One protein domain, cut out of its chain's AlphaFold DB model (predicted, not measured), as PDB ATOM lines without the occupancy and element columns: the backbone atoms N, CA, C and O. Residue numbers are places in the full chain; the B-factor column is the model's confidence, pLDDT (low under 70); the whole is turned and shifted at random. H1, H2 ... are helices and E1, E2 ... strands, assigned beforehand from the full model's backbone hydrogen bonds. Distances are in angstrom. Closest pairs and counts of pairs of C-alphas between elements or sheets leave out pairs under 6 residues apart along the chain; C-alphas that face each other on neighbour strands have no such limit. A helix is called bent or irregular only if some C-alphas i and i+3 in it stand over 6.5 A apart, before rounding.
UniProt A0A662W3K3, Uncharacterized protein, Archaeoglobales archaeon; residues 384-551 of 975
ATOM      1  N   ILE A 384     203.037 138.980 169.242       91.56
ATOM      2  CA  ILE A 384     203.741 137.713 169.485       91.56
ATOM      3  C   ILE A 384     203.859 137.389 170.987       91.56
ATOM      4  O   ILE A 384     203.795 136.226 171.386       91.56
ATOM      5  N   GLU A 385     203.984 138.421 171.824       90.81
ATOM      6  CA  GLU A 385     204.058 138.315 173.281       90.81
ATOM      7  C   GLU A 385     202.773 137.785 173.914       90.81
ATOM      8  O   GLU A 385     202.851 136.953 174.820       90.81
ATOM      9  N   ASP A 386     201.612 138.161 173.374       91.25
ATOM     10  CA  ASP A 386     200.311 137.679 173.839       91.25
ATOM     11  C   ASP A 386     200.169 136.171 173.601       91.25
ATOM     12  O   ASP A 386     199.656 135.434 174.444       91.25
ATOM     13  N   PHE A 387     200.685 135.668 172.474       91.06
ATOM     14  CA  PHE A 387     200.685 134.230 172.209       91.06
ATOM     15  C   PHE A 387     201.620 133.465 173.149       91.06
ATOM     16  O   PHE A 387     201.280 132.357 173.573       91.06
ATOM     17  N   LEU A 388     202.783 134.036 173.470       91.56
ATOM     18  CA  LEU A 388     203.790 133.395 174.312       91.56
ATOM     19  C   LEU A 388     203.406 133.377 175.794       91.56
ATOM     20  O   LEU A 388     203.655 132.365 176.449       91.56
ATOM     21  N   LYS A 389     202.807 134.454 176.322       87.31
ATOM     22  CA  LYS A 389     202.544 134.619 177.761       87.31
ATOM     23  C   LYS A 389     201.773 133.437 178.360       87.31
ATOM     24  O   LYS A 389     202.185 132.898 179.380       87.31
ATOM     25  N   ASP A 390     200.720 132.989 177.681       83.12
ATOM     26  CA  ASP A 390     199.850 131.907 178.167       83.12
ATOM     27  C   ASP A 390     200.365 130.500 177.826       83.12
ATOM     28  O   ASP A 390     199.796 129.492 178.249       83.12
ATOM     29  N   ARG A 391     201.420 130.406 177.010       91.62
ATOM     30  CA  ARG A 391     201.933 129.140 176.461       91.62
ATOM     31  C   ARG A 391     203.328 128.788 176.946       91.62
ATOM     32  O   ARG A 391     203.761 127.652 176.734       91.62
ATOM     33  N   LEU A 392     204.024 129.736 177.569       91.62
ATOM     34  CA  LEU A 392     205.309 129.508 178.202       91.62
ATOM     35  C   LEU A 392     205.094 128.914 179.595       91.62
ATOM     36  O   LEU A 392     204.491 129.536 180.465       91.62
ATOM     37  N   THR A 393     205.639 127.724 179.826       89.81
ATOM     38  CA  THR A 393     205.669 127.085 181.142       89.81
ATOM     39  C   THR A 393     207.106 126.843 181.583       89.81
ATOM     40  O   THR A 393     207.978 126.490 180.783       89.81
ATOM     41  N   LEU A 394     207.357 127.037 182.876       88.44
ATOM     42  CA  LEU A 394     208.651 126.823 183.509       88.44
ATOM     43  C   LEU A 394     208.491 125.792 184.630       88.44
ATOM     44  O   LEU A 394     207.856 126.079 185.643       88.44
ATOM     45  N   ASP A 395     209.118 124.633 184.451       84.12
ATOM     46  CA  ASP A 395     209.222 123.579 185.462       84.12
ATOM     47  C   ASP A 395     210.624 123.615 186.113       84.12
ATOM     48  O   ASP A 395     211.485 124.403 185.723       84.12
ATOM     49  N   GLU A 396     210.904 122.736 187.083       81.56
ATOM     50  CA  GLU A 396     212.181 122.736 187.832       81.56
ATOM     51  C   GLU A 396     213.441 122.523 186.969       81.56
ATOM     52  O   GLU A 396     214.529 122.961 187.350       81.56
ATOM     53  N   GLU A 397     213.304 121.820 185.840       88.88
ATOM     54  CA  GLU A 397     214.416 121.375 184.981       88.88
ATOM     55  C   GLU A 397     214.200 121.700 183.493       88.88
ATOM     56  O   GLU A 397     215.047 121.387 182.652       88.88
ATOM     57  N   SER A 398     213.088 122.351 183.129       90.88
ATOM     58  CA  SER A 398     212.830 122.711 181.732       90.88
ATOM     59  C   SER A 398     211.973 123.956 181.565       90.88
ATOM     60  O   SER A 398     211.047 124.182 182.340       90.88
ATOM     61  N   VAL A 399     212.209 124.677 180.473       92.75
ATOM     62  CA  VAL A 399     211.293 125.683 179.925       92.75
ATOM     63  C   VAL A 399     210.619 125.114 178.674       92.75
ATOM     64  O   VAL A 399     211.261 124.440 177.861       92.75
ATOM     65  N   LYS A 400     209.311 125.337 178.543       94.06
ATOM     66  CA  LYS A 400     208.494 124.827 177.440       94.06
ATOM     67  C   LYS A 400     207.629 125.941 176.868       94.06
ATOM     68  O   LYS A 400     207.100 126.753 177.615       94.06
ATOM     69  N   ILE A 401     207.445 125.945 175.555       94.94
ATOM     70  CA  ILE A 401     206.482 126.805 174.862       94.94
ATOM     71  C   ILE A 401     205.540 125.891 174.084       94.94
ATOM     72  O   ILE A 401     205.980 125.218 173.150       94.94
ATOM     73  N   LYS A 402     204.257 125.842 174.457       95.44
ATOM     74  CA  LYS A 402     203.240 125.156 173.648       95.44
ATOM     75  C   LYS A 402     202.984 125.974 172.382       95.44
ATOM     76  O   LYS A 402     202.711 127.161 172.477       95.44
ATOM     77  N   TRP A 403     203.054 125.376 171.202       94.56
ATOM     78  CA  TRP A 403     202.878 126.083 169.940       94.56
ATOM     79  C   TRP A 403     202.203 125.206 168.883       94.56
ATOM     80  O   TRP A 403     202.836 124.362 168.243       94.56
ATOM     81  N   SER A 404     200.898 125.411 168.708       91.00
ATOM     82  CA  SER A 404     200.089 124.678 167.733       91.00
ATOM     83  C   SER A 404     200.266 125.234 166.308       91.00
ATOM     84  O   SER A 404     200.595 126.411 166.147       91.00
ATOM     85  N   PRO A 405     200.025 124.429 165.254       88.50
ATOM     86  CA  PRO A 405     200.272 124.829 163.861       88.50
ATOM     87  C   PRO A 405     199.461 126.033 163.368       88.50
ATOM     88  O   PRO A 405     199.871 126.695 162.424       88.50
ATOM     89  N   HIS A 406     198.319 126.313 163.996       89.69
ATOM     90  CA  HIS A 406     197.453 127.432 163.641       89.69
ATOM     91  C   HIS A 406     197.948 128.783 164.168       89.69
ATOM     92  O   HIS A 406     197.330 129.799 163.868       89.69
ATOM     93  N   LEU A 407     199.002 128.819 164.989       92.69
ATOM     94  CA  LEU A 407     199.624 130.041 165.510       92.69
ATOM     95  C   LEU A 407     200.649 130.610 164.514       92.69
ATOM     96  O   LEU A 407     201.040 129.903 163.582       92.69
ATOM     97  N   PRO A 408     201.119 131.860 164.701       92.62
ATOM     98  CA  PRO A 408     202.173 132.423 163.862       92.62
ATOM     99  C   PRO A 408     203.400 131.509 163.775       92.62
ATOM    100  O   PRO A 408     203.796 130.890 164.765       92.62
ATOM    101  N   ARG A 409     204.023 131.401 162.600       91.75
ATOM    102  CA  ARG A 409     205.178 130.512 162.409       91.75
ATOM    103  C   ARG A 409     206.386 131.047 163.175       91.75
ATOM    104  O   ARG A 409     206.779 132.193 162.985       91.75
ATOM    105  N   ILE A 410     206.989 130.215 164.027       93.44
ATOM    106  CA  ILE A 410     208.207 130.559 164.777       93.44
ATOM    107  C   ILE A 410     209.322 129.540 164.531       93.44
ATOM    108  O   ILE A 410     209.088 128.330 164.419       93.44
ATOM    109  N   HIS A 411     210.556 130.029 164.497       90.25
ATOM    110  CA  HIS A 411     211.762 129.245 164.269       90.25
ATOM    111  C   HIS A 411     212.815 129.548 165.332       90.25
ATOM    112  O   HIS A 411     212.929 130.678 165.804       90.25
ATOM    113  N   GLU A 412     213.594 128.518 165.671       88.94
ATOM    114  CA  GLU A 412     214.774 128.613 166.540       88.94
ATOM    115  C   GLU A 412     214.537 129.367 167.868       88.94
ATOM    116  O   GLU A 412     215.336 130.243 168.203       88.94
ATOM    117  N   PRO A 413     213.464 129.082 168.638       95.25
ATOM    118  CA  PRO A 413     213.228 129.830 169.859       95.25
ATOM    119  C   PRO A 413     214.299 129.512 170.917       95.25
ATOM    120  O   PRO A 413     214.633 128.356 171.194       95.25
ATOM    121  N   ILE A 414     214.843 130.565 171.514       96.31
ATOM    122  CA  ILE A 414     215.851 130.558 172.570       96.31
ATOM    123  C   ILE A 414     215.265 131.313 173.757       96.31
ATOM    124  O   ILE A 414     214.813 132.446 173.612       96.31
ATOM    125  N   CYS A 415     215.311 130.718 174.942       96.12
ATOM    126  CA  CYS A 415     214.934 131.381 176.182       96.12
ATOM    127  C   CYS A 415     216.182 131.807 176.954       96.12
ATOM    128  O   CYS A 415     217.094 131.006 177.141       96.12
ATOM    129  N   LYS A 416     216.209 133.038 177.460       95.69
ATOM    130  CA  LYS A 416     217.164 133.477 178.478       95.69
ATOM    131  C   LYS A 416     216.427 133.716 179.784       95.69
ATOM    132  O   LYS A 416     215.511 134.533 179.845       95.69
ATOM    133  N   LEU A 417     216.802 132.977 180.817       93.75
ATOM    134  CA  LEU A 417     216.221 133.071 182.147       93.75
ATOM    135  C   LEU A 417     217.056 134.050 182.966       93.75
ATOM    136  O   LEU A 417     218.243 133.812 183.188       93.75
ATOM    137  N   TYR A 418     216.424 135.125 183.432       92.56
ATOM    138  CA  TYR A 418     217.039 136.098 184.325       92.56
ATOM    139  C   TYR A 418     216.624 135.791 185.755       92.56
ATOM    140  O   TYR A 418     215.480 136.006 186.154       92.56
ATOM    141  N   MET A 419     217.565 135.258 186.524       90.75
ATOM    142  CA  MET A 419     217.362 134.864 187.909       90.75
ATOM    143  C   MET A 419     217.908 135.917 188.864       90.75
ATOM    144  O   MET A 419     218.908 136.579 188.585       90.75
ATOM    145  N   LYS A 420     217.258 136.048 190.018       89.50
ATOM    146  CA  LYS A 420     217.661 136.951 191.092       89.50
ATOM    147  C   LYS A 420     217.596 136.221 192.426       89.50
ATOM    148  O   LYS A 420     216.562 135.660 192.778       89.50
ATOM    149  N   ASN A 421     218.657 136.290 193.216       89.88
ATOM    150  CA  ASN A 421     218.601 135.883 194.612       89.88
ATOM    151  C   ASN A 421     217.833 136.946 195.415       89.88
ATOM    152  O   ASN A 421     218.237 138.109 195.459       89.88
ATOM    153  N   ILE A 422     216.716 136.577 196.045       87.81
ATOM    154  CA  ILE A 422     215.842 137.550 196.734       87.81
ATOM    155  C   ILE A 422     216.416 138.088 198.049       87.81
ATOM    156  O   ILE A 422     215.900 139.076 198.567       87.81
ATOM    157  N   ILE A 423     217.482 137.472 198.568       88.81
ATOM    158  CA  ILE A 423     218.174 137.894 199.792       88.81
ATOM    159  C   ILE A 423     219.397 138.752 199.470       88.81
ATOM    160  O   ILE A 423     219.545 139.835 200.036       88.81
ATOM    161  N   THR A 424     220.268 138.283 198.569       85.06
ATOM    162  CA  THR A 424     221.523 138.983 198.234       85.06
ATOM    163  C   THR A 424     221.343 140.020 197.127       85.06
ATOM    164  O   THR A 424     222.098 140.985 197.052       85.06
ATOM    165  N   GLY A 425     220.331 139.851 196.273       84.06
ATOM    166  CA  GLY A 425     220.115 140.668 195.080       84.06
ATOM    167  C   GLY A 425     220.993 140.287 193.886       84.06
ATOM    168  O   GLY A 425     220.833 140.890 192.823       84.06
ATOM    169  N   GLU A 426     221.884 139.301 194.035       88.69
ATOM    170  CA  GLU A 426     222.736 138.794 192.956       88.69
ATOM    171  C   GLU A 426     221.894 138.263 191.797       88.69
ATOM    172  O   GLU A 426     220.825 137.681 192.001       88.69
ATOM    173  N   ARG A 427     222.377 138.477 190.570       90.69
ATOM    174  CA  ARG A 427     221.683 138.086 189.344       90.69
ATOM    175  C   ARG A 427     222.459 137.013 188.602       90.69
ATOM    176  O   ARG A 427     223.681 137.088 188.501       90.69
ATOM    177  N   LEU A 428     221.730 136.051 188.058       91.06
ATOM    178  CA  LEU A 428     222.252 134.976 187.224       91.06
ATOM    179  C   LEU A 428     221.483 134.954 185.904       91.06
ATOM    180  O   LEU A 428     220.291 135.253 185.868       91.06
ATOM    181  N   GLU A 429     222.165 134.587 184.826       92.62
ATOM    182  CA  GLU A 429     221.557 134.403 183.510       92.62
ATOM    183  C   GLU A 429     221.828 132.981 183.023       92.62
ATOM    184  O   GLU A 429     222.946 132.471 183.137       92.62
ATOM    185  N   GLU A 430     220.809 132.347 182.451       92.94
ATOM    186  CA  GLU A 430     220.951 131.073 181.755       92.94
ATOM    187  C   GLU A 430     220.278 131.135 180.385       92.94
ATOM    188  O   GLU A 430     219.105 131.476 180.277       92.94
ATOM    189  N   THR A 431     221.018 130.793 179.327       95.56
ATOM    190  CA  THR A 431     220.495 130.726 177.956       95.56
ATOM    191  C   THR A 431     220.219 129.277 177.567       95.56
ATOM    192  O   THR A 431     221.116 128.438 177.621       95.56
ATOM    193  N   VAL A 432     219.003 129.006 177.101       95.69
ATOM    194  CA  VAL A 432     218.515 127.679 176.725       95.69
ATOM    195  C   VAL A 432     217.939 127.707 175.317       95.69
ATOM    196  O   VAL A 432     217.014 128.459 175.020       95.69
ATOM    197  N   LYS A 433     218.474 126.855 174.441       95.31
ATOM    198  CA  LYS A 433     217.889 126.607 173.118       95.31
ATOM    199  C   LYS A 433     216.736 125.617 173.262       95.31
ATOM    200  O   LYS A 433     216.897 124.607 173.945       95.31
ATOM    201  N   LEU A 434     215.600 125.903 172.632       96.12
ATOM    202  CA  LEU A 434     214.450 125.006 172.649       96.12
ATOM    203  C   LEU A 434     214.409 124.158 171.375       96.12
ATOM    204  O   LEU A 434     214.545 124.669 170.263       96.12
ATOM    205  N   GLU A 435     214.147 122.867 171.536       94.38
ATOM    206  CA  GLU A 435     213.966 121.922 170.437       94.38
ATOM    207  C   GLU A 435     212.486 121.579 170.267       94.38
ATOM    208  O   GLU A 435     211.737 121.462 171.241       94.38
ATOM    209  N   LYS A 436     212.045 121.423 169.015       92.62
ATOM    210  CA  LYS A 436     210.648 121.104 168.709       92.62
ATOM    211  C   LYS A 436     210.351 119.634 169.022       92.62
ATOM    212  O   LYS A 436     211.020 118.739 168.516       92.62
ATOM    213  N   SER A 437     209.301 119.391 169.798       90.88
ATOM    214  CA  SER A 437     208.778 118.075 170.160       90.88
ATOM    215  C   SER A 437     207.245 118.109 170.132       90.88
ATOM    216  O   SER A 437     206.597 118.623 171.044       90.88
ATOM    217  N   GLY A 438     206.643 117.606 169.047       89.00
ATOM    218  CA  GLY A 438     205.193 117.687 168.830       89.00
ATOM    219  C   GLY A 438     204.693 119.137 168.762       89.00
ATOM    220  O   GLY A 438     205.217 119.939 167.987       89.00
ATOM    221  N   GLU A 439     203.697 119.468 169.587       91.31
ATOM    222  CA  GLU A 439     203.170 120.832 169.766       91.31
ATOM    223  C   GLU A 439     203.970 121.678 170.773       91.31
ATOM    224  O   GLU A 439     203.464 122.682 171.263       91.31
ATOM    225  N   TYR A 440     205.186 121.284 171.152       93.88
ATOM    226  CA  TYR A 440     205.982 122.012 172.142       93.88
ATOM    227  C   TYR A 440     207.378 122.332 171.618       93.88
ATOM    228  O   TYR A 440     207.974 121.557 170.877       93.88
ATOM    229  N   TYR A 441     207.927 123.454 172.066       95.62
ATOM    230  CA  TYR A 441     209.359 123.736 172.043       95.62
ATOM    231  C   TYR A 441     209.886 123.574 173.464       95.62
ATOM    232  O   TYR A 441     209.384 124.232 174.372       95.62
ATOM    233  N   ILE A 442     210.849 122.679 173.679       95.88
ATOM    234  CA  ILE A 442     211.314 122.280 175.012       95.88
ATOM    235  C   ILE A 442     212.825 122.459 175.098       95.88
ATOM    236  O   ILE A 442     213.555 122.019 174.214       95.88
ATOM    237  N   GLY A 443     213.304 123.056 176.185       94.94
ATOM    238  CA  GLY A 443     214.727 123.132 176.496       94.94
ATOM    239  C   GLY A 443     214.991 122.824 177.961       94.94
ATOM    240  O   GLY A 443     214.196 123.170 178.837       94.94
ATOM    241  N   LYS A 444     216.107 122.143 178.225       92.88
ATOM    242  CA  LYS A 444     216.547 121.807 179.583       92.88
ATOM    243  C   LYS A 444     217.294 122.988 180.198       92.88
ATOM    244  O   LYS A 444     218.153 123.565 179.538       92.88
ATOM    245  N   ILE A 445     216.981 123.301 181.450       90.25
ATOM    246  CA  ILE A 445     217.686 124.298 182.270       90.25
ATOM    247  C   ILE A 445     218.499 123.579 183.352       90.25
ATOM    248  O   ILE A 445     218.240 122.413 183.670       90.25
ATOM    249  N   LYS A 446     219.461 124.266 183.968       83.81
ATOM    250  CA  LYS A 446     220.035 123.823 185.238       83.81
ATOM    251  C   LYS A 446     218.923 123.750 186.274       83.81
ATOM    252  O   LYS A 446     218.064 124.624 186.354       83.81
ATOM    253  N   LYS A 447     218.956 122.694 187.086       78.56
ATOM    254  CA  LYS A 447     217.924 122.426 188.085       78.56
ATOM    255  C   LYS A 447     217.785 123.610 189.043       78.56
ATOM    256  O   LYS A 447     218.671 123.832 189.873       78.56
ATOM    257  N   LEU A 448     216.663 124.327 188.969       76.94
ATOM    258  CA  LEU A 448     216.427 125.550 189.750       76.94
ATOM    259  C   LEU A 448     216.466 125.286 191.260       76.94
ATOM    260  O   LEU A 448     216.902 126.135 192.030       76.94
ATOM    261  N   THR A 449     216.099 124.075 191.690       68.19
ATOM    262  CA  THR A 449     216.120 123.671 193.105       68.19
ATOM    263  C   THR A 449     217.527 123.627 193.708       68.19
ATOM    264  O   THR A 449     217.662 123.622 194.926       68.19
ATOM    265  N   SER A 450     218.580 123.599 192.884       76.81
ATOM    266  CA  SER A 450     219.965 123.679 193.366       76.81
ATOM    267  C   SER A 450     220.387 125.100 193.764       76.81
ATOM    268  O   SER A 450     221.395 125.273 194.446       76.81
ATOM    269  N   LEU A 451     219.608 126.120 193.383       82.75
ATOM    270  CA  LEU A 451     219.904 127.533 193.601       82.75
ATOM    271  C   LEU A 451     218.986 128.104 194.690       82.75
ATOM    272  O   LEU A 451     217.950 128.707 194.403       82.75
ATOM    273  N   ARG A 452     219.370 127.939 195.964       86.50
ATOM    274  CA  ARG A 452     218.568 128.439 197.096       86.50
ATOM    275  C   ARG A 452     218.274 129.939 196.967       86.50
ATOM    276  O   ARG A 452     219.134 130.700 196.526       86.50
ATOM    277  N   ASN A 453     217.071 130.362 197.361       89.00
ATOM    278  CA  ASN A 453     216.586 131.756 197.312       89.00
ATOM    279  C   ASN A 453     216.530 132.414 195.919       89.00
ATOM    280  O   ASN A 453     216.248 133.612 195.830       89.00
ATOM    281  N   ASN A 454     216.797 131.693 194.829       88.81
ATOM    282  CA  ASN A 454     216.757 132.284 193.494       88.81
ATOM    283  C   ASN A 454     215.344 132.230 192.927       88.81
ATOM    284  O   ASN A 454     214.749 131.158 192.859       88.81
ATOM    285  N   ILE A 455     214.837 133.380 192.491       87.81
ATOM    286  CA  ILE A 455     213.624 133.508 191.677       87.81
ATOM    287  C   ILE A 455     214.000 133.688 190.208       87.81
ATOM    288  O   ILE A 455     215.058 134.247 189.923       87.81
ATOM    289  N   VAL A 456     213.122 133.313 189.285       88.81
ATOM    290  CA  VAL A 456     213.176 133.773 187.893       88.81
ATOM    291  C   VAL A 456     212.378 135.072 187.797       88.81
ATOM    292  O   VAL A 456     211.159 135.066 187.949       88.81
ATOM    293  N   ASP A 457     213.067 136.192 187.594       85.12
ATOM    294  CA  ASP A 457     212.471 137.534 187.542       85.12
ATOM    295  C   ASP A 457     211.686 137.717 186.232       85.12
ATOM    296  O   ASP A 457     210.508 138.082 186.228       85.12
ATOM    297  N   TYR A 458     212.315 137.366 185.107       90.75
ATOM    298  CA  TYR A 458     211.687 137.323 183.787       90.75
ATOM    299  C   TYR A 458     212.418 136.354 182.850       90.75
ATOM    300  O   TYR A 458     213.577 135.986 183.064       90.75
ATOM    301  N   ILE A 459     211.721 135.944 181.794       93.75
ATOM    302  CA  ILE A 459     212.248 135.123 180.709       93.75
ATOM    303  C   ILE A 459     212.221 135.948 179.432       93.75
ATOM    304  O   ILE A 459     211.187 136.473 179.030       93.75
ATOM    305  N   GLU A 460     213.367 136.052 178.780       95.88
ATOM    306  CA  GLU A 460     213.471 136.618 177.447       95.88
ATOM    307  C   GLU A 460     213.362 135.500 176.412       95.88
ATOM    308  O   GLU A 460     214.146 134.556 176.440       95.88
ATOM    309  N   VAL A 461     212.416 135.606 175.486       96.31
ATOM    310  CA  VAL A 461     212.275 134.693 174.351       96.31
ATOM    311  C   VAL A 461     212.798 135.388 173.098       96.31
ATOM    312  O   VAL A 461     212.291 136.433 172.694       96.31
ATOM    313  N   LEU A 462     213.818 134.797 172.488       96.25
ATOM    314  CA  LEU A 462     214.372 135.177 171.195       96.25
ATOM    315  C   LEU A 462     213.911 134.152 170.167       96.25
ATOM    316  O   LEU A 462     214.164 132.967 170.344       96.25
ATOM    317  N   LEU A 463     213.242 134.578 169.103       95.12
ATOM    318  CA  LEU A 463     212.755 133.679 168.054       95.12
ATOM    319  C   LEU A 463     212.816 134.354 166.690       95.12
ATOM    320  O   LEU A 463     212.932 135.575 166.609       95.12
ATOM    321  N   LYS A 464     212.710 133.572 165.616       95.25
ATOM    322  CA  LYS A 464     212.507 134.087 164.257       95.25
ATOM    323  C   LYS A 464     211.074 133.858 163.809       95.25
ATOM    324  O   LYS A 464     210.561 132.758 163.992       95.25
ATOM    325  N   THR A 465     210.441 134.851 163.199       95.19
ATOM    326  CA  THR A 465     209.081 134.723 162.657       95.19
ATOM    327  C   THR A 465     208.898 135.614 161.436       95.19
ATOM    328  O   THR A 465     209.490 136.688 161.356       95.19
ATOM    329  N   ASP A 466     208.110 135.152 160.471       94.12
ATOM    330  CA  ASP A 466     207.638 135.944 159.334       94.12
ATOM    331  C   ASP A 466     206.317 136.660 159.638       94.12
ATOM    332  O   ASP A 466     205.780 137.343 158.779       94.12
ATOM    333  N   PHE A 467     205.790 136.545 160.853       93.69
ATOM    334  CA  PHE A 467     204.615 137.283 161.290       93.69
ATOM    335  C   PHE A 467     204.881 138.793 161.311       93.69
ATOM    336  O   PHE A 467     205.836 139.253 161.946       93.69
ATOM    337  N   ASP A 468     204.020 139.559 160.642       92.62
ATOM    338  CA  ASP A 468     203.981 141.020 160.714       92.62
ATOM    339  C   ASP A 468     202.866 141.429 161.692       92.62
ATOM    340  O   ASP A 468     201.692 141.444 161.310       92.62
ATOM    341  N   PRO A 469     203.176 141.663 162.982       88.12
ATOM    342  CA  PRO A 469     202.154 141.961 163.977       88.12
ATOM    343  C   PRO A 469     201.489 143.332 163.742       88.12
ATOM    344  O   PRO A 469     202.126 144.239 163.203       88.12
ATOM    345  N   PRO A 470     200.251 143.538 164.236       91.56
ATOM    346  CA  PRO A 470     199.452 142.600 165.035       91.56
ATOM    347  C   PRO A 470     198.566 141.653 164.201       91.56
ATOM    348  O   PRO A 470     198.116 141.994 163.108       91.56
ATOM    349  N   GLU A 471     198.222 140.490 164.766       91.94
ATOM    350  CA  GLU A 471     197.090 139.669 164.305       91.94
ATOM    351  C   GLU A 471     195.802 140.389 164.711       91.94
ATOM    352  O   GLU A 471     195.642 140.768 165.873       91.94
ATOM    353  N   LYS A 472     194.865 140.552 163.774       90.94
ATOM    354  CA  LYS A 472     193.545 141.124 164.058       90.94
ATOM    355  C   LYS A 472     192.534 140.010 164.272       90.94
ATOM    356  O   LYS A 472     192.117 139.358 163.317       90.94
ATOM    357  N   ARG A 473     192.081 139.810 165.506       91.00
ATOM    358  CA  ARG A 473     191.021 138.847 165.829       91.00
ATOM    359  C   ARG A 473     189.661 139.527 165.828       91.00
ATOM    360  O   ARG A 473     189.454 140.466 166.579       91.00
ATOM    361  N   ILE A 474     188.707 139.049 165.037       90.06
ATOM    362  CA  ILE A 474     187.334 139.568 165.041       90.06
ATOM    363  C   ILE A 474     186.644 139.151 166.345       90.06
ATOM    364  O   ILE A 474     186.583 137.964 166.675       90.06
ATOM    365  N   LYS A 475     186.087 140.120 167.077       87.62
ATOM    366  CA  LYS A 475     185.332 139.862 168.308       87.62
ATOM    367  C   LYS A 475     184.068 139.069 168.010       87.62
ATOM    368  O   LYS A 475     183.385 139.295 167.009       87.62
ATOM    369  N   SER A 476     183.715 138.169 168.924       85.44
ATOM    370  CA  SER A 476     182.675 137.155 168.716       85.44
ATOM    371  C   SER A 476     181.307 137.715 168.309       85.44
ATOM    372  O   SER A 476     180.595 137.092 167.526       85.44
ATOM    373  N   ASN A 477     180.938 138.904 168.792       86.88
ATOM    374  CA  ASN A 477     179.676 139.564 168.452       86.88
ATOM    375  C   ASN A 477     179.620 140.099 167.009       86.88
ATOM    376  O   ASN A 477     178.523 140.282 166.487       86.88
ATOM    377  N   TYR A 478     180.768 140.307 166.360       86.44
ATOM    378  CA  TYR A 478     180.855 140.833 164.994       86.44
ATOM    379  C   TYR A 478     181.145 139.764 163.940       86.44
ATOM    380  O   TYR A 478     180.933 140.021 162.761       86.44
ATOM    381  N   ILE A 479     181.566 138.553 164.332       87.81
ATOM    382  CA  ILE A 479     181.909 137.444 163.418       87.81
ATOM    383  C   ILE A 479     180.844 137.230 162.332       87.81
ATOM    384  O   ILE A 479     181.167 137.092 161.154       87.81
ATOM    385  N   ARG A 480     179.562 137.265 162.711       86.56
ATOM    386  CA  ARG A 480     178.438 137.020 161.792       86.56
ATOM    387  C   ARG A 480     178.325 138.053 160.669       86.56
ATOM    388  O   ARG A 480     177.785 137.724 159.623       86.56
ATOM    389  N   GLU A 481     178.835 139.271 160.851       86.75
ATOM    390  CA  GLU A 481     178.807 140.315 159.815       86.75
ATOM    391  C   GLU A 481     179.698 139.985 158.608       86.75
ATOM    392  O   GLU A 481     179.507 140.549 157.527       86.75
ATOM    393  N   TYR A 482     180.659 139.076 158.796       85.19
ATOM    394  CA  TYR A 482     181.652 138.677 157.799       85.19
ATOM    395  C   TYR A 482     181.338 137.332 157.141       85.19
ATOM    396  O   TYR A 482     182.090 136.881 156.279       85.19
ATOM    397  N   LEU A 483     180.245 136.679 157.540       88.56
ATOM    398  CA  LEU A 483     179.890 135.334 157.106       88.56
ATOM    399  C   LEU A 483     178.562 135.343 156.347       88.56
ATOM    400  O   LEU A 483     177.609 136.019 156.726       88.56
ATOM    401  N   THR A 484     178.481 134.561 155.276       87.94
ATOM    402  CA  THR A 484     177.250 134.324 154.514       87.94
ATOM    403  C   THR A 484     177.021 132.823 154.397       87.94
ATOM    404  O   THR A 484     177.881 132.104 153.893       87.94
ATOM    405  N   GLN A 485     175.867 132.344 154.863       88.62
ATOM    406  CA  GLN A 485     175.484 130.941 154.704       88.62
ATOM    407  C   GLN A 485     175.170 130.649 153.230       88.62
ATOM    408  O   GLN A 485     174.385 131.367 152.610       88.62
ATOM    409  N   VAL A 486     175.747 129.574 152.694       87.81
ATOM    410  CA  VAL A 486     175.439 129.035 151.361       87.81
ATOM    411  C   VAL A 486     175.050 127.557 151.457       87.81
ATOM    412  O   VAL A 486     175.125 126.954 152.530       87.81
ATOM    413  N   SER A 487     174.564 126.980 150.354       80.12
ATOM    414  CA  SER A 487     174.002 125.621 150.315       80.12
ATOM    415  C   SER A 487     174.994 124.513 150.690       80.12
ATOM    416  O   SER A 487     174.570 123.461 151.153       80.12
ATOM    417  N   ASP A 488     176.291 124.742 150.495       81.88
ATOM    418  CA  ASP A 488     177.385 123.780 150.681       81.88
ATOM    419  C   ASP A 488     178.415 124.214 151.747       81.88
ATOM    420  O   ASP A 488     179.475 123.597 151.882       81.88
ATOM    421  N   GLY A 489     178.116 125.249 152.541       88.06
ATOM    422  CA  GLY A 489     179.009 125.730 153.598       88.06
ATOM    423  C   GLY A 489     178.810 127.201 153.959       88.06
ATOM    424  O   GLY A 489     177.713 127.748 153.848       88.06
ATOM    425  N   VAL A 490     179.890 127.858 154.382       88.56
ATOM    426  CA  VAL A 490     179.902 129.288 154.728       88.56
ATOM    427  C   VAL A 490     180.914 130.021 153.863       88.56
ATOM    428  O   VAL A 490     182.018 129.532 153.635       88.56
ATOM    429  N   ILE A 491     180.554 131.215 153.402       87.38
ATOM    430  CA  ILE A 491     181.481 132.137 152.747       87.38
ATOM    431  C   ILE A 491     181.899 133.198 153.757       87.38
ATOM    432  O   ILE A 491     181.049 133.918 154.280       87.38
ATOM    433  N   PHE A 492     183.200 133.313 154.001       86.56
ATOM    434  CA  PHE A 492     183.785 134.485 154.637       86.56
ATOM    435  C   PHE A 492     184.076 135.549 153.578       86.56
ATOM    436  O   PHE A 492     184.683 135.235 152.553       86.56
ATOM    437  N   ARG A 493     183.662 136.797 153.819       82.06
ATOM    438  CA  ARG A 493     183.913 137.931 152.918       82.06
ATOM    439  C   ARG A 493     184.362 139.162 153.700       82.06
ATOM    440  O   ARG A 493     183.623 139.679 154.541       82.06
ATOM    441  N   LEU A 494     185.530 139.696 153.346       73.75
ATOM    442  CA  LEU A 494     185.948 141.043 153.744       73.75
ATOM    443  C   LEU A 494     185.270 142.071 152.826       73.75
ATOM    444  O   LEU A 494     185.267 141.931 151.608       73.75
ATOM    445  N   LYS A 495     184.633 143.101 153.388       65.75
ATOM    446  CA  LYS A 495     184.022 144.178 152.588       65.75
ATOM    447  C   LYS A 495     185.073 145.258 152.276       65.75
ATOM    448  O   LYS A 495     185.760 145.700 153.191       65.75
ATOM    449  N   GLY A 496     185.141 145.720 151.023       59.69
ATOM    450  CA  GLY A 496     186.023 146.816 150.571       59.69
ATOM    451  C   GLY A 496     187.446 146.384 150.178       59.69
ATOM    452  O   GLY A 496     187.737 145.193 150.112       59.69
ATOM    453  N   ASP A 497     188.346 147.350 149.946       50.84
ATOM    454  CA  ASP A 497     189.767 147.122 149.579       50.84
ATOM    455  C   ASP A 497     190.607 146.430 150.679       50.84
ATOM    456  O   ASP A 497     191.769 146.089 150.470       50.84
ATOM    457  N   ILE A 498     190.002 146.173 151.841       55.50
ATOM    458  CA  ILE A 498     190.619 145.633 153.062       55.50
ATOM    459  C   ILE A 498     191.151 144.203 152.863       55.50
ATOM    460  O   ILE A 498     192.101 143.800 153.525       55.50
ATOM    461  N   GLY A 499     190.581 143.430 151.933       58.34
ATOM    462  CA  GLY A 499     191.040 142.063 151.654       58.34
ATOM    463  C   GLY A 499     192.471 141.967 151.112       58.34
ATOM    464  O   GLY A 499     193.047 140.891 151.171       58.34
ATOM    465  N   LYS A 500     193.044 143.072 150.612       63.25
ATOM    466  CA  LYS A 500     194.381 143.103 149.991       63.25
ATOM    467  C   LYS A 500     195.533 143.322 150.976       63.25
ATOM    468  O   LYS A 500     196.685 143.255 150.568       63.25
ATOM    469  N   GLU A 501     195.238 143.652 152.233       76.75
ATOM    470  CA  GLU A 501     196.261 143.927 153.254       76.75
ATOM    471  C   GLU A 501     196.704 142.665 154.013       76.75
ATOM    472  O   GLU A 501     197.777 142.652 154.615       76.75
ATOM    473  N   TRP A 502     195.884 141.612 153.987       85.50
ATOM    474  CA  TRP A 502     196.070 140.400 154.784       85.50
ATOM    475  C   TRP A 502     196.518 139.231 153.910       85.50
ATOM    476  O   TRP A 502     195.981 139.029 152.825       85.50
ATOM    477  N   ASP A 503     197.446 138.425 154.420       87.56
ATOM    478  CA  ASP A 503     198.014 137.275 153.707       87.56
ATOM    479  C   ASP A 503     197.357 135.951 154.130       87.56
ATOM    480  O   ASP A 503     197.197 135.027 153.327       87.56
ATOM    481  N   GLU A 504     196.940 135.846 155.395       90.44
ATOM    482  CA  GLU A 504     196.316 134.650 155.964       90.44
ATOM    483  C   GLU A 504     195.077 135.000 156.798       90.44
ATOM    484  O   GLU A 504     195.003 136.036 157.463       90.44
ATOM    485  N   ILE A 505     194.122 134.072 156.833       90.25
ATOM    486  CA  ILE A 505     193.021 134.050 157.795       90.25
ATOM    487  C   ILE A 505     193.056 132.748 158.591       90.25
ATOM    488  O   ILE A 505     193.381 131.688 158.061       90.25
ATOM    489  N   VAL A 506     192.678 132.813 159.862       91.38
ATOM    490  CA  VAL A 506     192.520 131.644 160.728       91.38
ATOM    491  C   VAL A 506     191.083 131.566 161.205       91.38
ATOM    492  O   VAL A 506     190.605 132.493 161.857       91.38
ATOM    493  N   ILE A 507     190.394 130.470 160.893       90.00
ATOM    494  CA  ILE A 507     188.989 130.251 161.255       90.00
ATOM    495  C   ILE A 507     188.883 128.959 162.049       90.00
ATOM    496  O   ILE A 507     189.147 127.890 161.509       90.00
ATOM    497  N   ASN A 508     188.484 129.043 163.324       89.81
ATOM    498  CA  ASN A 508     188.454 127.892 164.240       89.81
ATOM    499  C   ASN A 508     189.728 127.029 164.148       89.81
ATOM    500  O   ASN A 508     189.641 125.816 163.984       89.81
ATOM    501  N   GLU A 509     190.897 127.672 164.211       88.25
ATOM    502  CA  GLU A 509     192.219 127.023 164.137       88.25
ATOM    503  C   GLU A 509     192.624 126.458 162.760       88.25
ATOM    504  O   GLU A 509     193.703 125.890 162.621       88.25
ATOM    505  N   GLU A 510     191.832 126.655 161.707       90.38
ATOM    506  CA  GLU A 510     192.225 126.318 160.333       90.38
ATOM    507  C   GLU A 510     192.786 127.556 159.627       90.38
ATOM    508  O   GLU A 510     192.141 128.604 159.620       90.38
ATOM    509  N   VAL A 511     193.979 127.443 159.033       90.31
ATOM    510  CA  VAL A 511     194.658 128.545 158.331       90.31
ATOM    511  C   VAL A 511     194.350 128.480 156.836       90.31
ATOM    512  O   VAL A 511     194.524 127.433 156.212       90.31
ATOM    513  N   TYR A 512     193.938 129.604 156.255       87.56
ATOM    514  CA  TYR A 512     193.658 129.758 154.831       87.56
ATOM    515  C   TYR A 512     194.451 130.949 154.275       87.56
ATOM    516  O   TYR A 512     194.468 132.018 154.884       87.56
ATOM    517  N   SER A 513     195.087 130.788 153.114       85.25
ATOM    518  CA  SER A 513     195.803 131.874 152.426       85.25
ATOM    519  C   SER A 513     194.851 132.745 151.604       85.25
ATOM    520  O   SER A 513     193.974 132.229 150.905       85.25
ATOM    521  N   LEU A 514     195.050 134.061 151.645       77.62
ATOM    522  CA  LEU A 514     194.311 135.040 150.848       77.62
ATOM    523  C   LEU A 514     195.026 135.251 149.501       77.62
ATOM    524  O   LEU A 514     195.766 136.204 149.301       77.62
ATOM    525  N   ASN A 515     194.826 134.326 148.558       62.84
ATOM    526  CA  ASN A 515     195.400 134.414 147.206       62.84
ATOM    527  C   ASN A 515     194.548 135.342 146.321       62.84
ATOM    528  O   ASN A 515     193.670 134.839 145.619       62.84
ATOM    529  N   ASP A 516     194.738 136.666 146.403       55.62
ATOM    530  CA  ASP A 516     194.025 137.736 145.658       55.62
ATOM    531  C   ASP A 516     192.475 137.731 145.744       55.62
ATOM    532  O   ASP A 516     191.803 138.662 145.293       55.62
ATOM    533  N   ASN A 517     191.889 136.701 146.351       56.66
ATOM    534  CA  ASN A 517     190.464 136.470 146.490       56.66
ATOM    535  C   ASN A 517     190.012 136.892 147.887       56.66
ATOM    536  O   ASN A 517     190.416 136.327 148.899       56.66
ATOM    537  N   ILE A 518     189.100 137.859 147.914       66.25
ATOM    538  CA  ILE A 518     188.513 138.470 149.118       66.25
ATOM    539  C   ILE A 518     187.465 137.534 149.779       66.25
ATOM    540  O   ILE A 518     186.877 137.854 150.818       66.25
ATOM    541  N   GLU A 519     187.226 136.360 149.184       77.38
ATOM    542  CA  GLU A 519     186.243 135.370 149.620       77.38
ATOM    543  C   GLU A 519     186.873 134.008 149.884       77.38
ATOM    544  O   GLU A 519     187.576 133.457 149.034       77.38
ATOM    545  N   ILE A 520     186.542 133.424 151.035       83.31
ATOM    546  CA  ILE A 520     186.981 132.082 151.418       83.31
ATOM    547  C   ILE A 520     185.752 131.216 151.663       83.31
ATOM    548  O   ILE A 520     184.895 131.543 152.487       83.31
ATOM    549  N   LYS A 521     185.661 130.109 150.920       84.62
ATOM    550  CA  LYS A 521     184.601 129.108 151.067       84.62
ATOM    551  C   LYS A 521     185.030 128.047 152.069       84.62
ATOM    552  O   LYS A 521     186.051 127.394 151.877       84.62
ATOM    553  N   ILE A 522     184.213 127.856 153.094       85.38
ATOM    554  CA  ILE A 522     184.429 126.889 154.164       85.38
ATOM    555  C   ILE A 522     183.365 125.800 154.001       85.38
ATOM    556  O   ILE A 522     182.208 126.014 154.387       85.38
ATOM    557  N   PRO A 523     183.707 124.668 153.366       82.44
ATOM    558  CA  PRO A 523     182.730 123.643 153.033       82.44
ATOM    559  C   PRO A 523     182.204 122.957 154.296       82.44
ATOM    560  O   PRO A 523     182.926 122.806 155.281       82.44
ATOM    561  N   ASN A 524     180.955 122.489 154.246       81.62
ATOM    562  CA  ASN A 524     180.348 121.624 155.268       81.62
ATOM    563  C   ASN A 524     180.308 122.189 156.706       81.62
ATOM    564  O   ASN A 524     180.142 121.417 157.650       81.62
ATOM    565  N   LYS A 525     180.438 123.509 156.899       84.44
ATOM    566  CA  LYS A 525     180.202 124.175 158.194       84.44
ATOM    567  C   LYS A 525     178.906 124.983 158.160       84.44
ATOM    568  O   LYS A 525     178.494 125.481 157.110       84.44
ATOM    569  N   ASN A 526     178.264 125.121 159.313       84.81
ATOM    570  CA  ASN A 526     177.199 126.088 159.538       84.81
ATOM    571  C   ASN A 526     177.806 127.415 160.025       84.81
ATOM    572  O   ASN A 526     178.827 127.424 160.714       84.81
ATOM    573  N   ILE A 527     177.169 128.549 159.721       84.25
ATOM    574  CA  ILE A 527     177.578 129.863 160.246       84.25
ATOM    575  C   ILE A 527     177.682 129.883 161.782       84.25
ATOM    576  O   ILE A 527     178.503 130.612 162.333       84.25
ATOM    577  N   HIS A 528     176.882 129.067 162.475       84.88
ATOM    578  CA  HIS A 528     176.911 128.925 163.931       84.88
ATOM    579  C   HIS A 528     178.106 128.127 164.465       84.88
ATOM    580  O   HIS A 528     178.414 128.252 165.649       84.88
ATOM    581  N   ASP A 529     178.796 127.365 163.616       86.69
ATOM    582  CA  ASP A 529     179.971 126.587 164.014       86.69
ATOM    583  C   ASP A 529     181.229 127.462 164.080       86.69
ATOM    584  O   ASP A 529     182.221 127.077 164.696       86.69
ATOM    585  N   ILE A 530     181.217 128.647 163.459       89.12
ATOM    586  CA  ILE A 530     182.357 129.569 163.420       89.12
ATOM    587  C   ILE A 530     182.346 130.465 164.662       89.12
ATOM    588  O   ILE A 530     181.484 131.325 164.828       89.12
ATOM    589  N   SER A 531     183.341 130.266 165.526       89.25
ATOM    590  CA  SER A 531     183.461 130.944 166.825       89.25
ATOM    591  C   SER A 531     184.662 131.885 166.919       89.25
ATOM    592  O   SER A 531     184.689 132.756 167.789       89.25
ATOM    593  N   SER A 532     185.638 131.746 166.014       91.94
ATOM    594  CA  SER A 532     186.829 132.596 165.955       91.94
ATOM    595  C   SER A 532     187.254 132.862 164.515       91.94
ATOM    596  O   SER A 532     187.228 131.963 163.674       91.94
ATOM    597  N   ILE A 533     187.643 134.110 164.249       91.56
ATOM    598  CA  ILE A 533     188.242 134.542 162.987       91.56
ATOM    599  C   ILE A 533     189.399 135.484 163.313       91.56
ATOM    600  O   ILE A 533     189.199 136.473 164.018       91.56
ATOM    601  N   SER A 534     190.580 135.201 162.776       92.06
ATOM    602  CA  SER A 534     191.769 136.044 162.902       92.06
ATOM    603  C   SER A 534     192.376 136.340 161.535       92.06
ATOM    604  O   SER A 534     192.427 135.455 160.692       92.06
ATOM    605  N   LEU A 535     192.865 137.558 161.327       90.31
ATOM    606  CA  LEU A 535     193.533 138.013 160.108       90.31
ATOM    607  C   LEU A 535     195.009 138.271 160.408       90.31
ATOM    608  O   LEU A 535     195.335 138.882 161.432       90.31
ATOM    609  N   ARG A 536     195.896 137.807 159.530       91.75
ATOM    610  CA  ARG A 536     197.346 137.924 159.694       91.75
ATOM    611  C   ARG A 536     198.007 138.477 158.455       91.75
ATOM    612  O   ARG A 536     197.592 138.207 157.329       91.75
ATOM    613  N   LYS A 537     199.090 139.193 158.713       91.88
ATOM    614  CA  LYS A 537     200.014 139.670 157.707       91.88
ATOM    615  C   LYS A 537     201.370 138.999 157.892       91.88
ATOM    616  O   LYS A 537     201.762 138.655 159.014       91.88
ATOM    617  N   LEU A 538     202.059 138.787 156.784       91.88
ATOM    618  CA  LEU A 538     203.347 138.132 156.708       91.88
ATOM    619  C   LEU A 538     204.384 139.077 156.098       91.88
ATOM    620  O   LEU A 538     204.132 139.826 155.155       91.88
ATOM    621  N   LYS A 539     205.596 139.020 156.633       90.31
ATOM    622  CA  LYS A 539     206.784 139.645 156.064       90.31
ATOM    623  C   LYS A 539     207.323 138.777 154.936       90.31
ATOM    624  O   LYS A 539     207.176 137.558 154.926       90.31
ATOM    625  N   SER A 540     208.058 139.404 154.022       88.06
ATOM    626  CA  SER A 540     208.745 138.705 152.930       88.06
ATOM    627  C   SER A 540     209.818 137.716 153.409       88.06
ATOM    628  O   SER A 540     210.205 136.820 152.660       88.06
ATOM    629  N   SER A 541     210.316 137.865 154.641       90.94
ATOM    630  CA  SER A 541     211.270 136.947 155.267       90.94
ATOM    631  C   SER A 541     211.130 136.945 156.791       90.94
ATOM    632  O   SER A 541     210.657 137.920 157.373       90.94
ATOM    633  N   ALA A 542     211.550 135.853 157.437       92.31
ATOM    634  CA  ALA A 542     211.504 135.736 158.891       92.31
ATOM    635  C   ALA A 542     212.583 136.599 159.570       92.31
ATOM    636  O   ALA A 542     213.770 136.490 159.252       92.31
ATOM    637  N   GLU A 543     212.182 137.398 160.557       92.81
ATOM    638  CA  GLU A 543     213.048 138.309 161.311       92.81
ATOM    639  C   GLU A 543     213.176 137.884 162.777       92.81
ATOM    640  O   GLU A 543     212.308 137.199 163.319       92.81
ATOM    641  N   ASN A 544     214.265 138.300 163.434       92.69
ATOM    642  CA  ASN A 544     214.456 138.051 164.863       92.69
ATOM    643  C   ASN A 544     213.537 138.957 165.689       92.69
ATOM    644  O   ASN A 544     213.559 140.177 165.534       92.69
ATOM    645  N   VAL A 545     212.816 138.364 166.634       92.81
ATOM    646  CA  VAL A 545     211.966 139.060 167.596       92.81
ATOM    647  C   VAL A 545     212.399 138.703 169.010       92.81
ATOM    648  O   VAL A 545     212.785 137.567 169.295       92.81
ATOM    649  N   ARG A 546     212.343 139.701 169.892       93.94
ATOM    650  CA  ARG A 546     212.677 139.598 171.311       93.94
ATOM    651  C   ARG A 546     211.444 139.926 172.138       93.94
ATOM    652  O   ARG A 546     210.896 141.012 171.999       93.94
ATOM    653  N   VAL A 547     211.060 139.014 173.022       93.50
ATOM    654  CA  VAL A 547     209.909 139.166 173.918       93.50
ATOM    655  C   VAL A 547     210.357 138.985 175.357       93.50
ATOM    656  O   VAL A 547     211.067 138.032 175.663       93.50
ATOM    657  N   LEU A 548     209.937 139.879 176.251       93.31
ATOM    658  CA  LEU A 548     210.216 139.791 177.684       93.31
ATOM    659  C   LEU A 548     208.948 139.375 178.431       93.31
ATOM    660  O   LEU A 548     207.947 140.081 178.402       93.31
ATOM    661  N   ILE A 549     209.004 138.238 179.120       89.25
ATOM    662  CA  ILE A 549     207.869 137.651 179.836       89.25
ATOM    663  C   ILE A 549     208.181 137.639 181.325       89.25
ATOM    664  O   ILE A 549     209.094 136.950 181.780       89.25
ATOM    665  N   LYS A 550     207.400 138.392 182.099       84.56
ATOM    666  CA  LYS A 550     207.441 138.328 183.560       84.56
ATOM    667  C   LYS A 550     206.589 137.156 184.038       84.56
ATOM    668  O   LYS A 550     205.440 137.024 183.628       84.56
ATOM    669  N   LEU A 551     207.143 136.325 184.915       75.94
ATOM    670  CA  LEU A 551     206.411 135.197 185.481       75.94
ATOM    671  C   LEU A 551     205.497 135.662 186.618       75.94
ATOM    672  O   LEU A 551     205.912 136.422 187.492       75.94
TER     673      LEU A 551
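AT A GLANCE: This is residues 384 to 551 of the 975 residues of an uncharacterized protein of Archaeoglobales archaeon (UniProt A0A662W3K3). Two lobes are joined end to end by a pair of long, bent neighbour strands, E7 and E13: the larger lobe is a sandwich, the part of the largest sheet with E3 and E4 face to face with the small sheet E1 E2 E6 E5, and H1 is wrapped by the curl of the largest sheet. The smaller lobe holds the hairpin E10 and E11 at the far edge of that same sheet, the small sheet E8 E9 E12, and H2 and H3. The 168 printed residues run H1 E1 E2 E3 E4 E5 E6 E7 H2 E8 E9 H3 E10 E11 E12 E13, mostly strand, with the largest sheet in the order E4 - E3 - E7 - E13 - E10 - E11, all antiparallel. The whole is loose, with a radius of gyration of the C-alphas of 20.2 A, and spans 66 by 31 by 27 A.

HOW THE PARTS SIT: In the largest sheet, the hairpin E3, residues 410 to 421, and E4, 427 to 433, has N 417 and O 430 at 2.8 A. E7, residues 454 to 474, bends by 98 degrees at 466, and its N 462 and O 414 of E3 are 2.8 A apart. E13, residues 533 to 550, bends by 121 degrees at 541; it is the antiparallel neighbour of E7, with N 461 and O 547 within hydrogen-bond range at 2.8 A. E10, 504 to 507, has N 506 and O 534 of E13 at 2.8 A, and forms a hairpin with E11, 510 to 513, N 512 and O 505 at 2.8 A. The second sheet is E1, 392 to 394, E2, 398 to 402, E6, 440 to 444, and E5, 435 to 437; N 401 and O 441 are 2.8 A apart. These two sheets form a sandwich, two sheets face to face, and the parts of them that face each other are 9.7 A centre to centre. The largest sheet curls round H1, residues 384 to 389; the closest C-alphas of H1 and E13, Glu 385 and Val 547, are 5.9 A apart. In the third sheet, E8, 483 to 486, E9, 489 to 493, and E12, 519 to 523, N 492 and O 520 are 2.9 A apart. H2, 479 to 482, only grazes this sheet and the largest one; H3, 497 to 500, is on no sheet. Every O i to N i+4 pair of H1 is within hydrogen-bond range; H2 and H3 are too short for one.

IN THESE COORDINATES: H1 begins at C-alpha 384 (203.741, 137.713, 169.485). E7 is 41.6 A long, E3 32.0 A and E13 28.4 A, ending at C-alpha 550 (207.441, 138.328, 183.560).

THE WHOLE: The C-alphas of Thr 424 and Ser 487, the farthest apart, are 68.8 A apart. The printed part has no cut and no long link. Residue 449, residues 495 to 500 and residues 515 to 518 have pLDDT under 70.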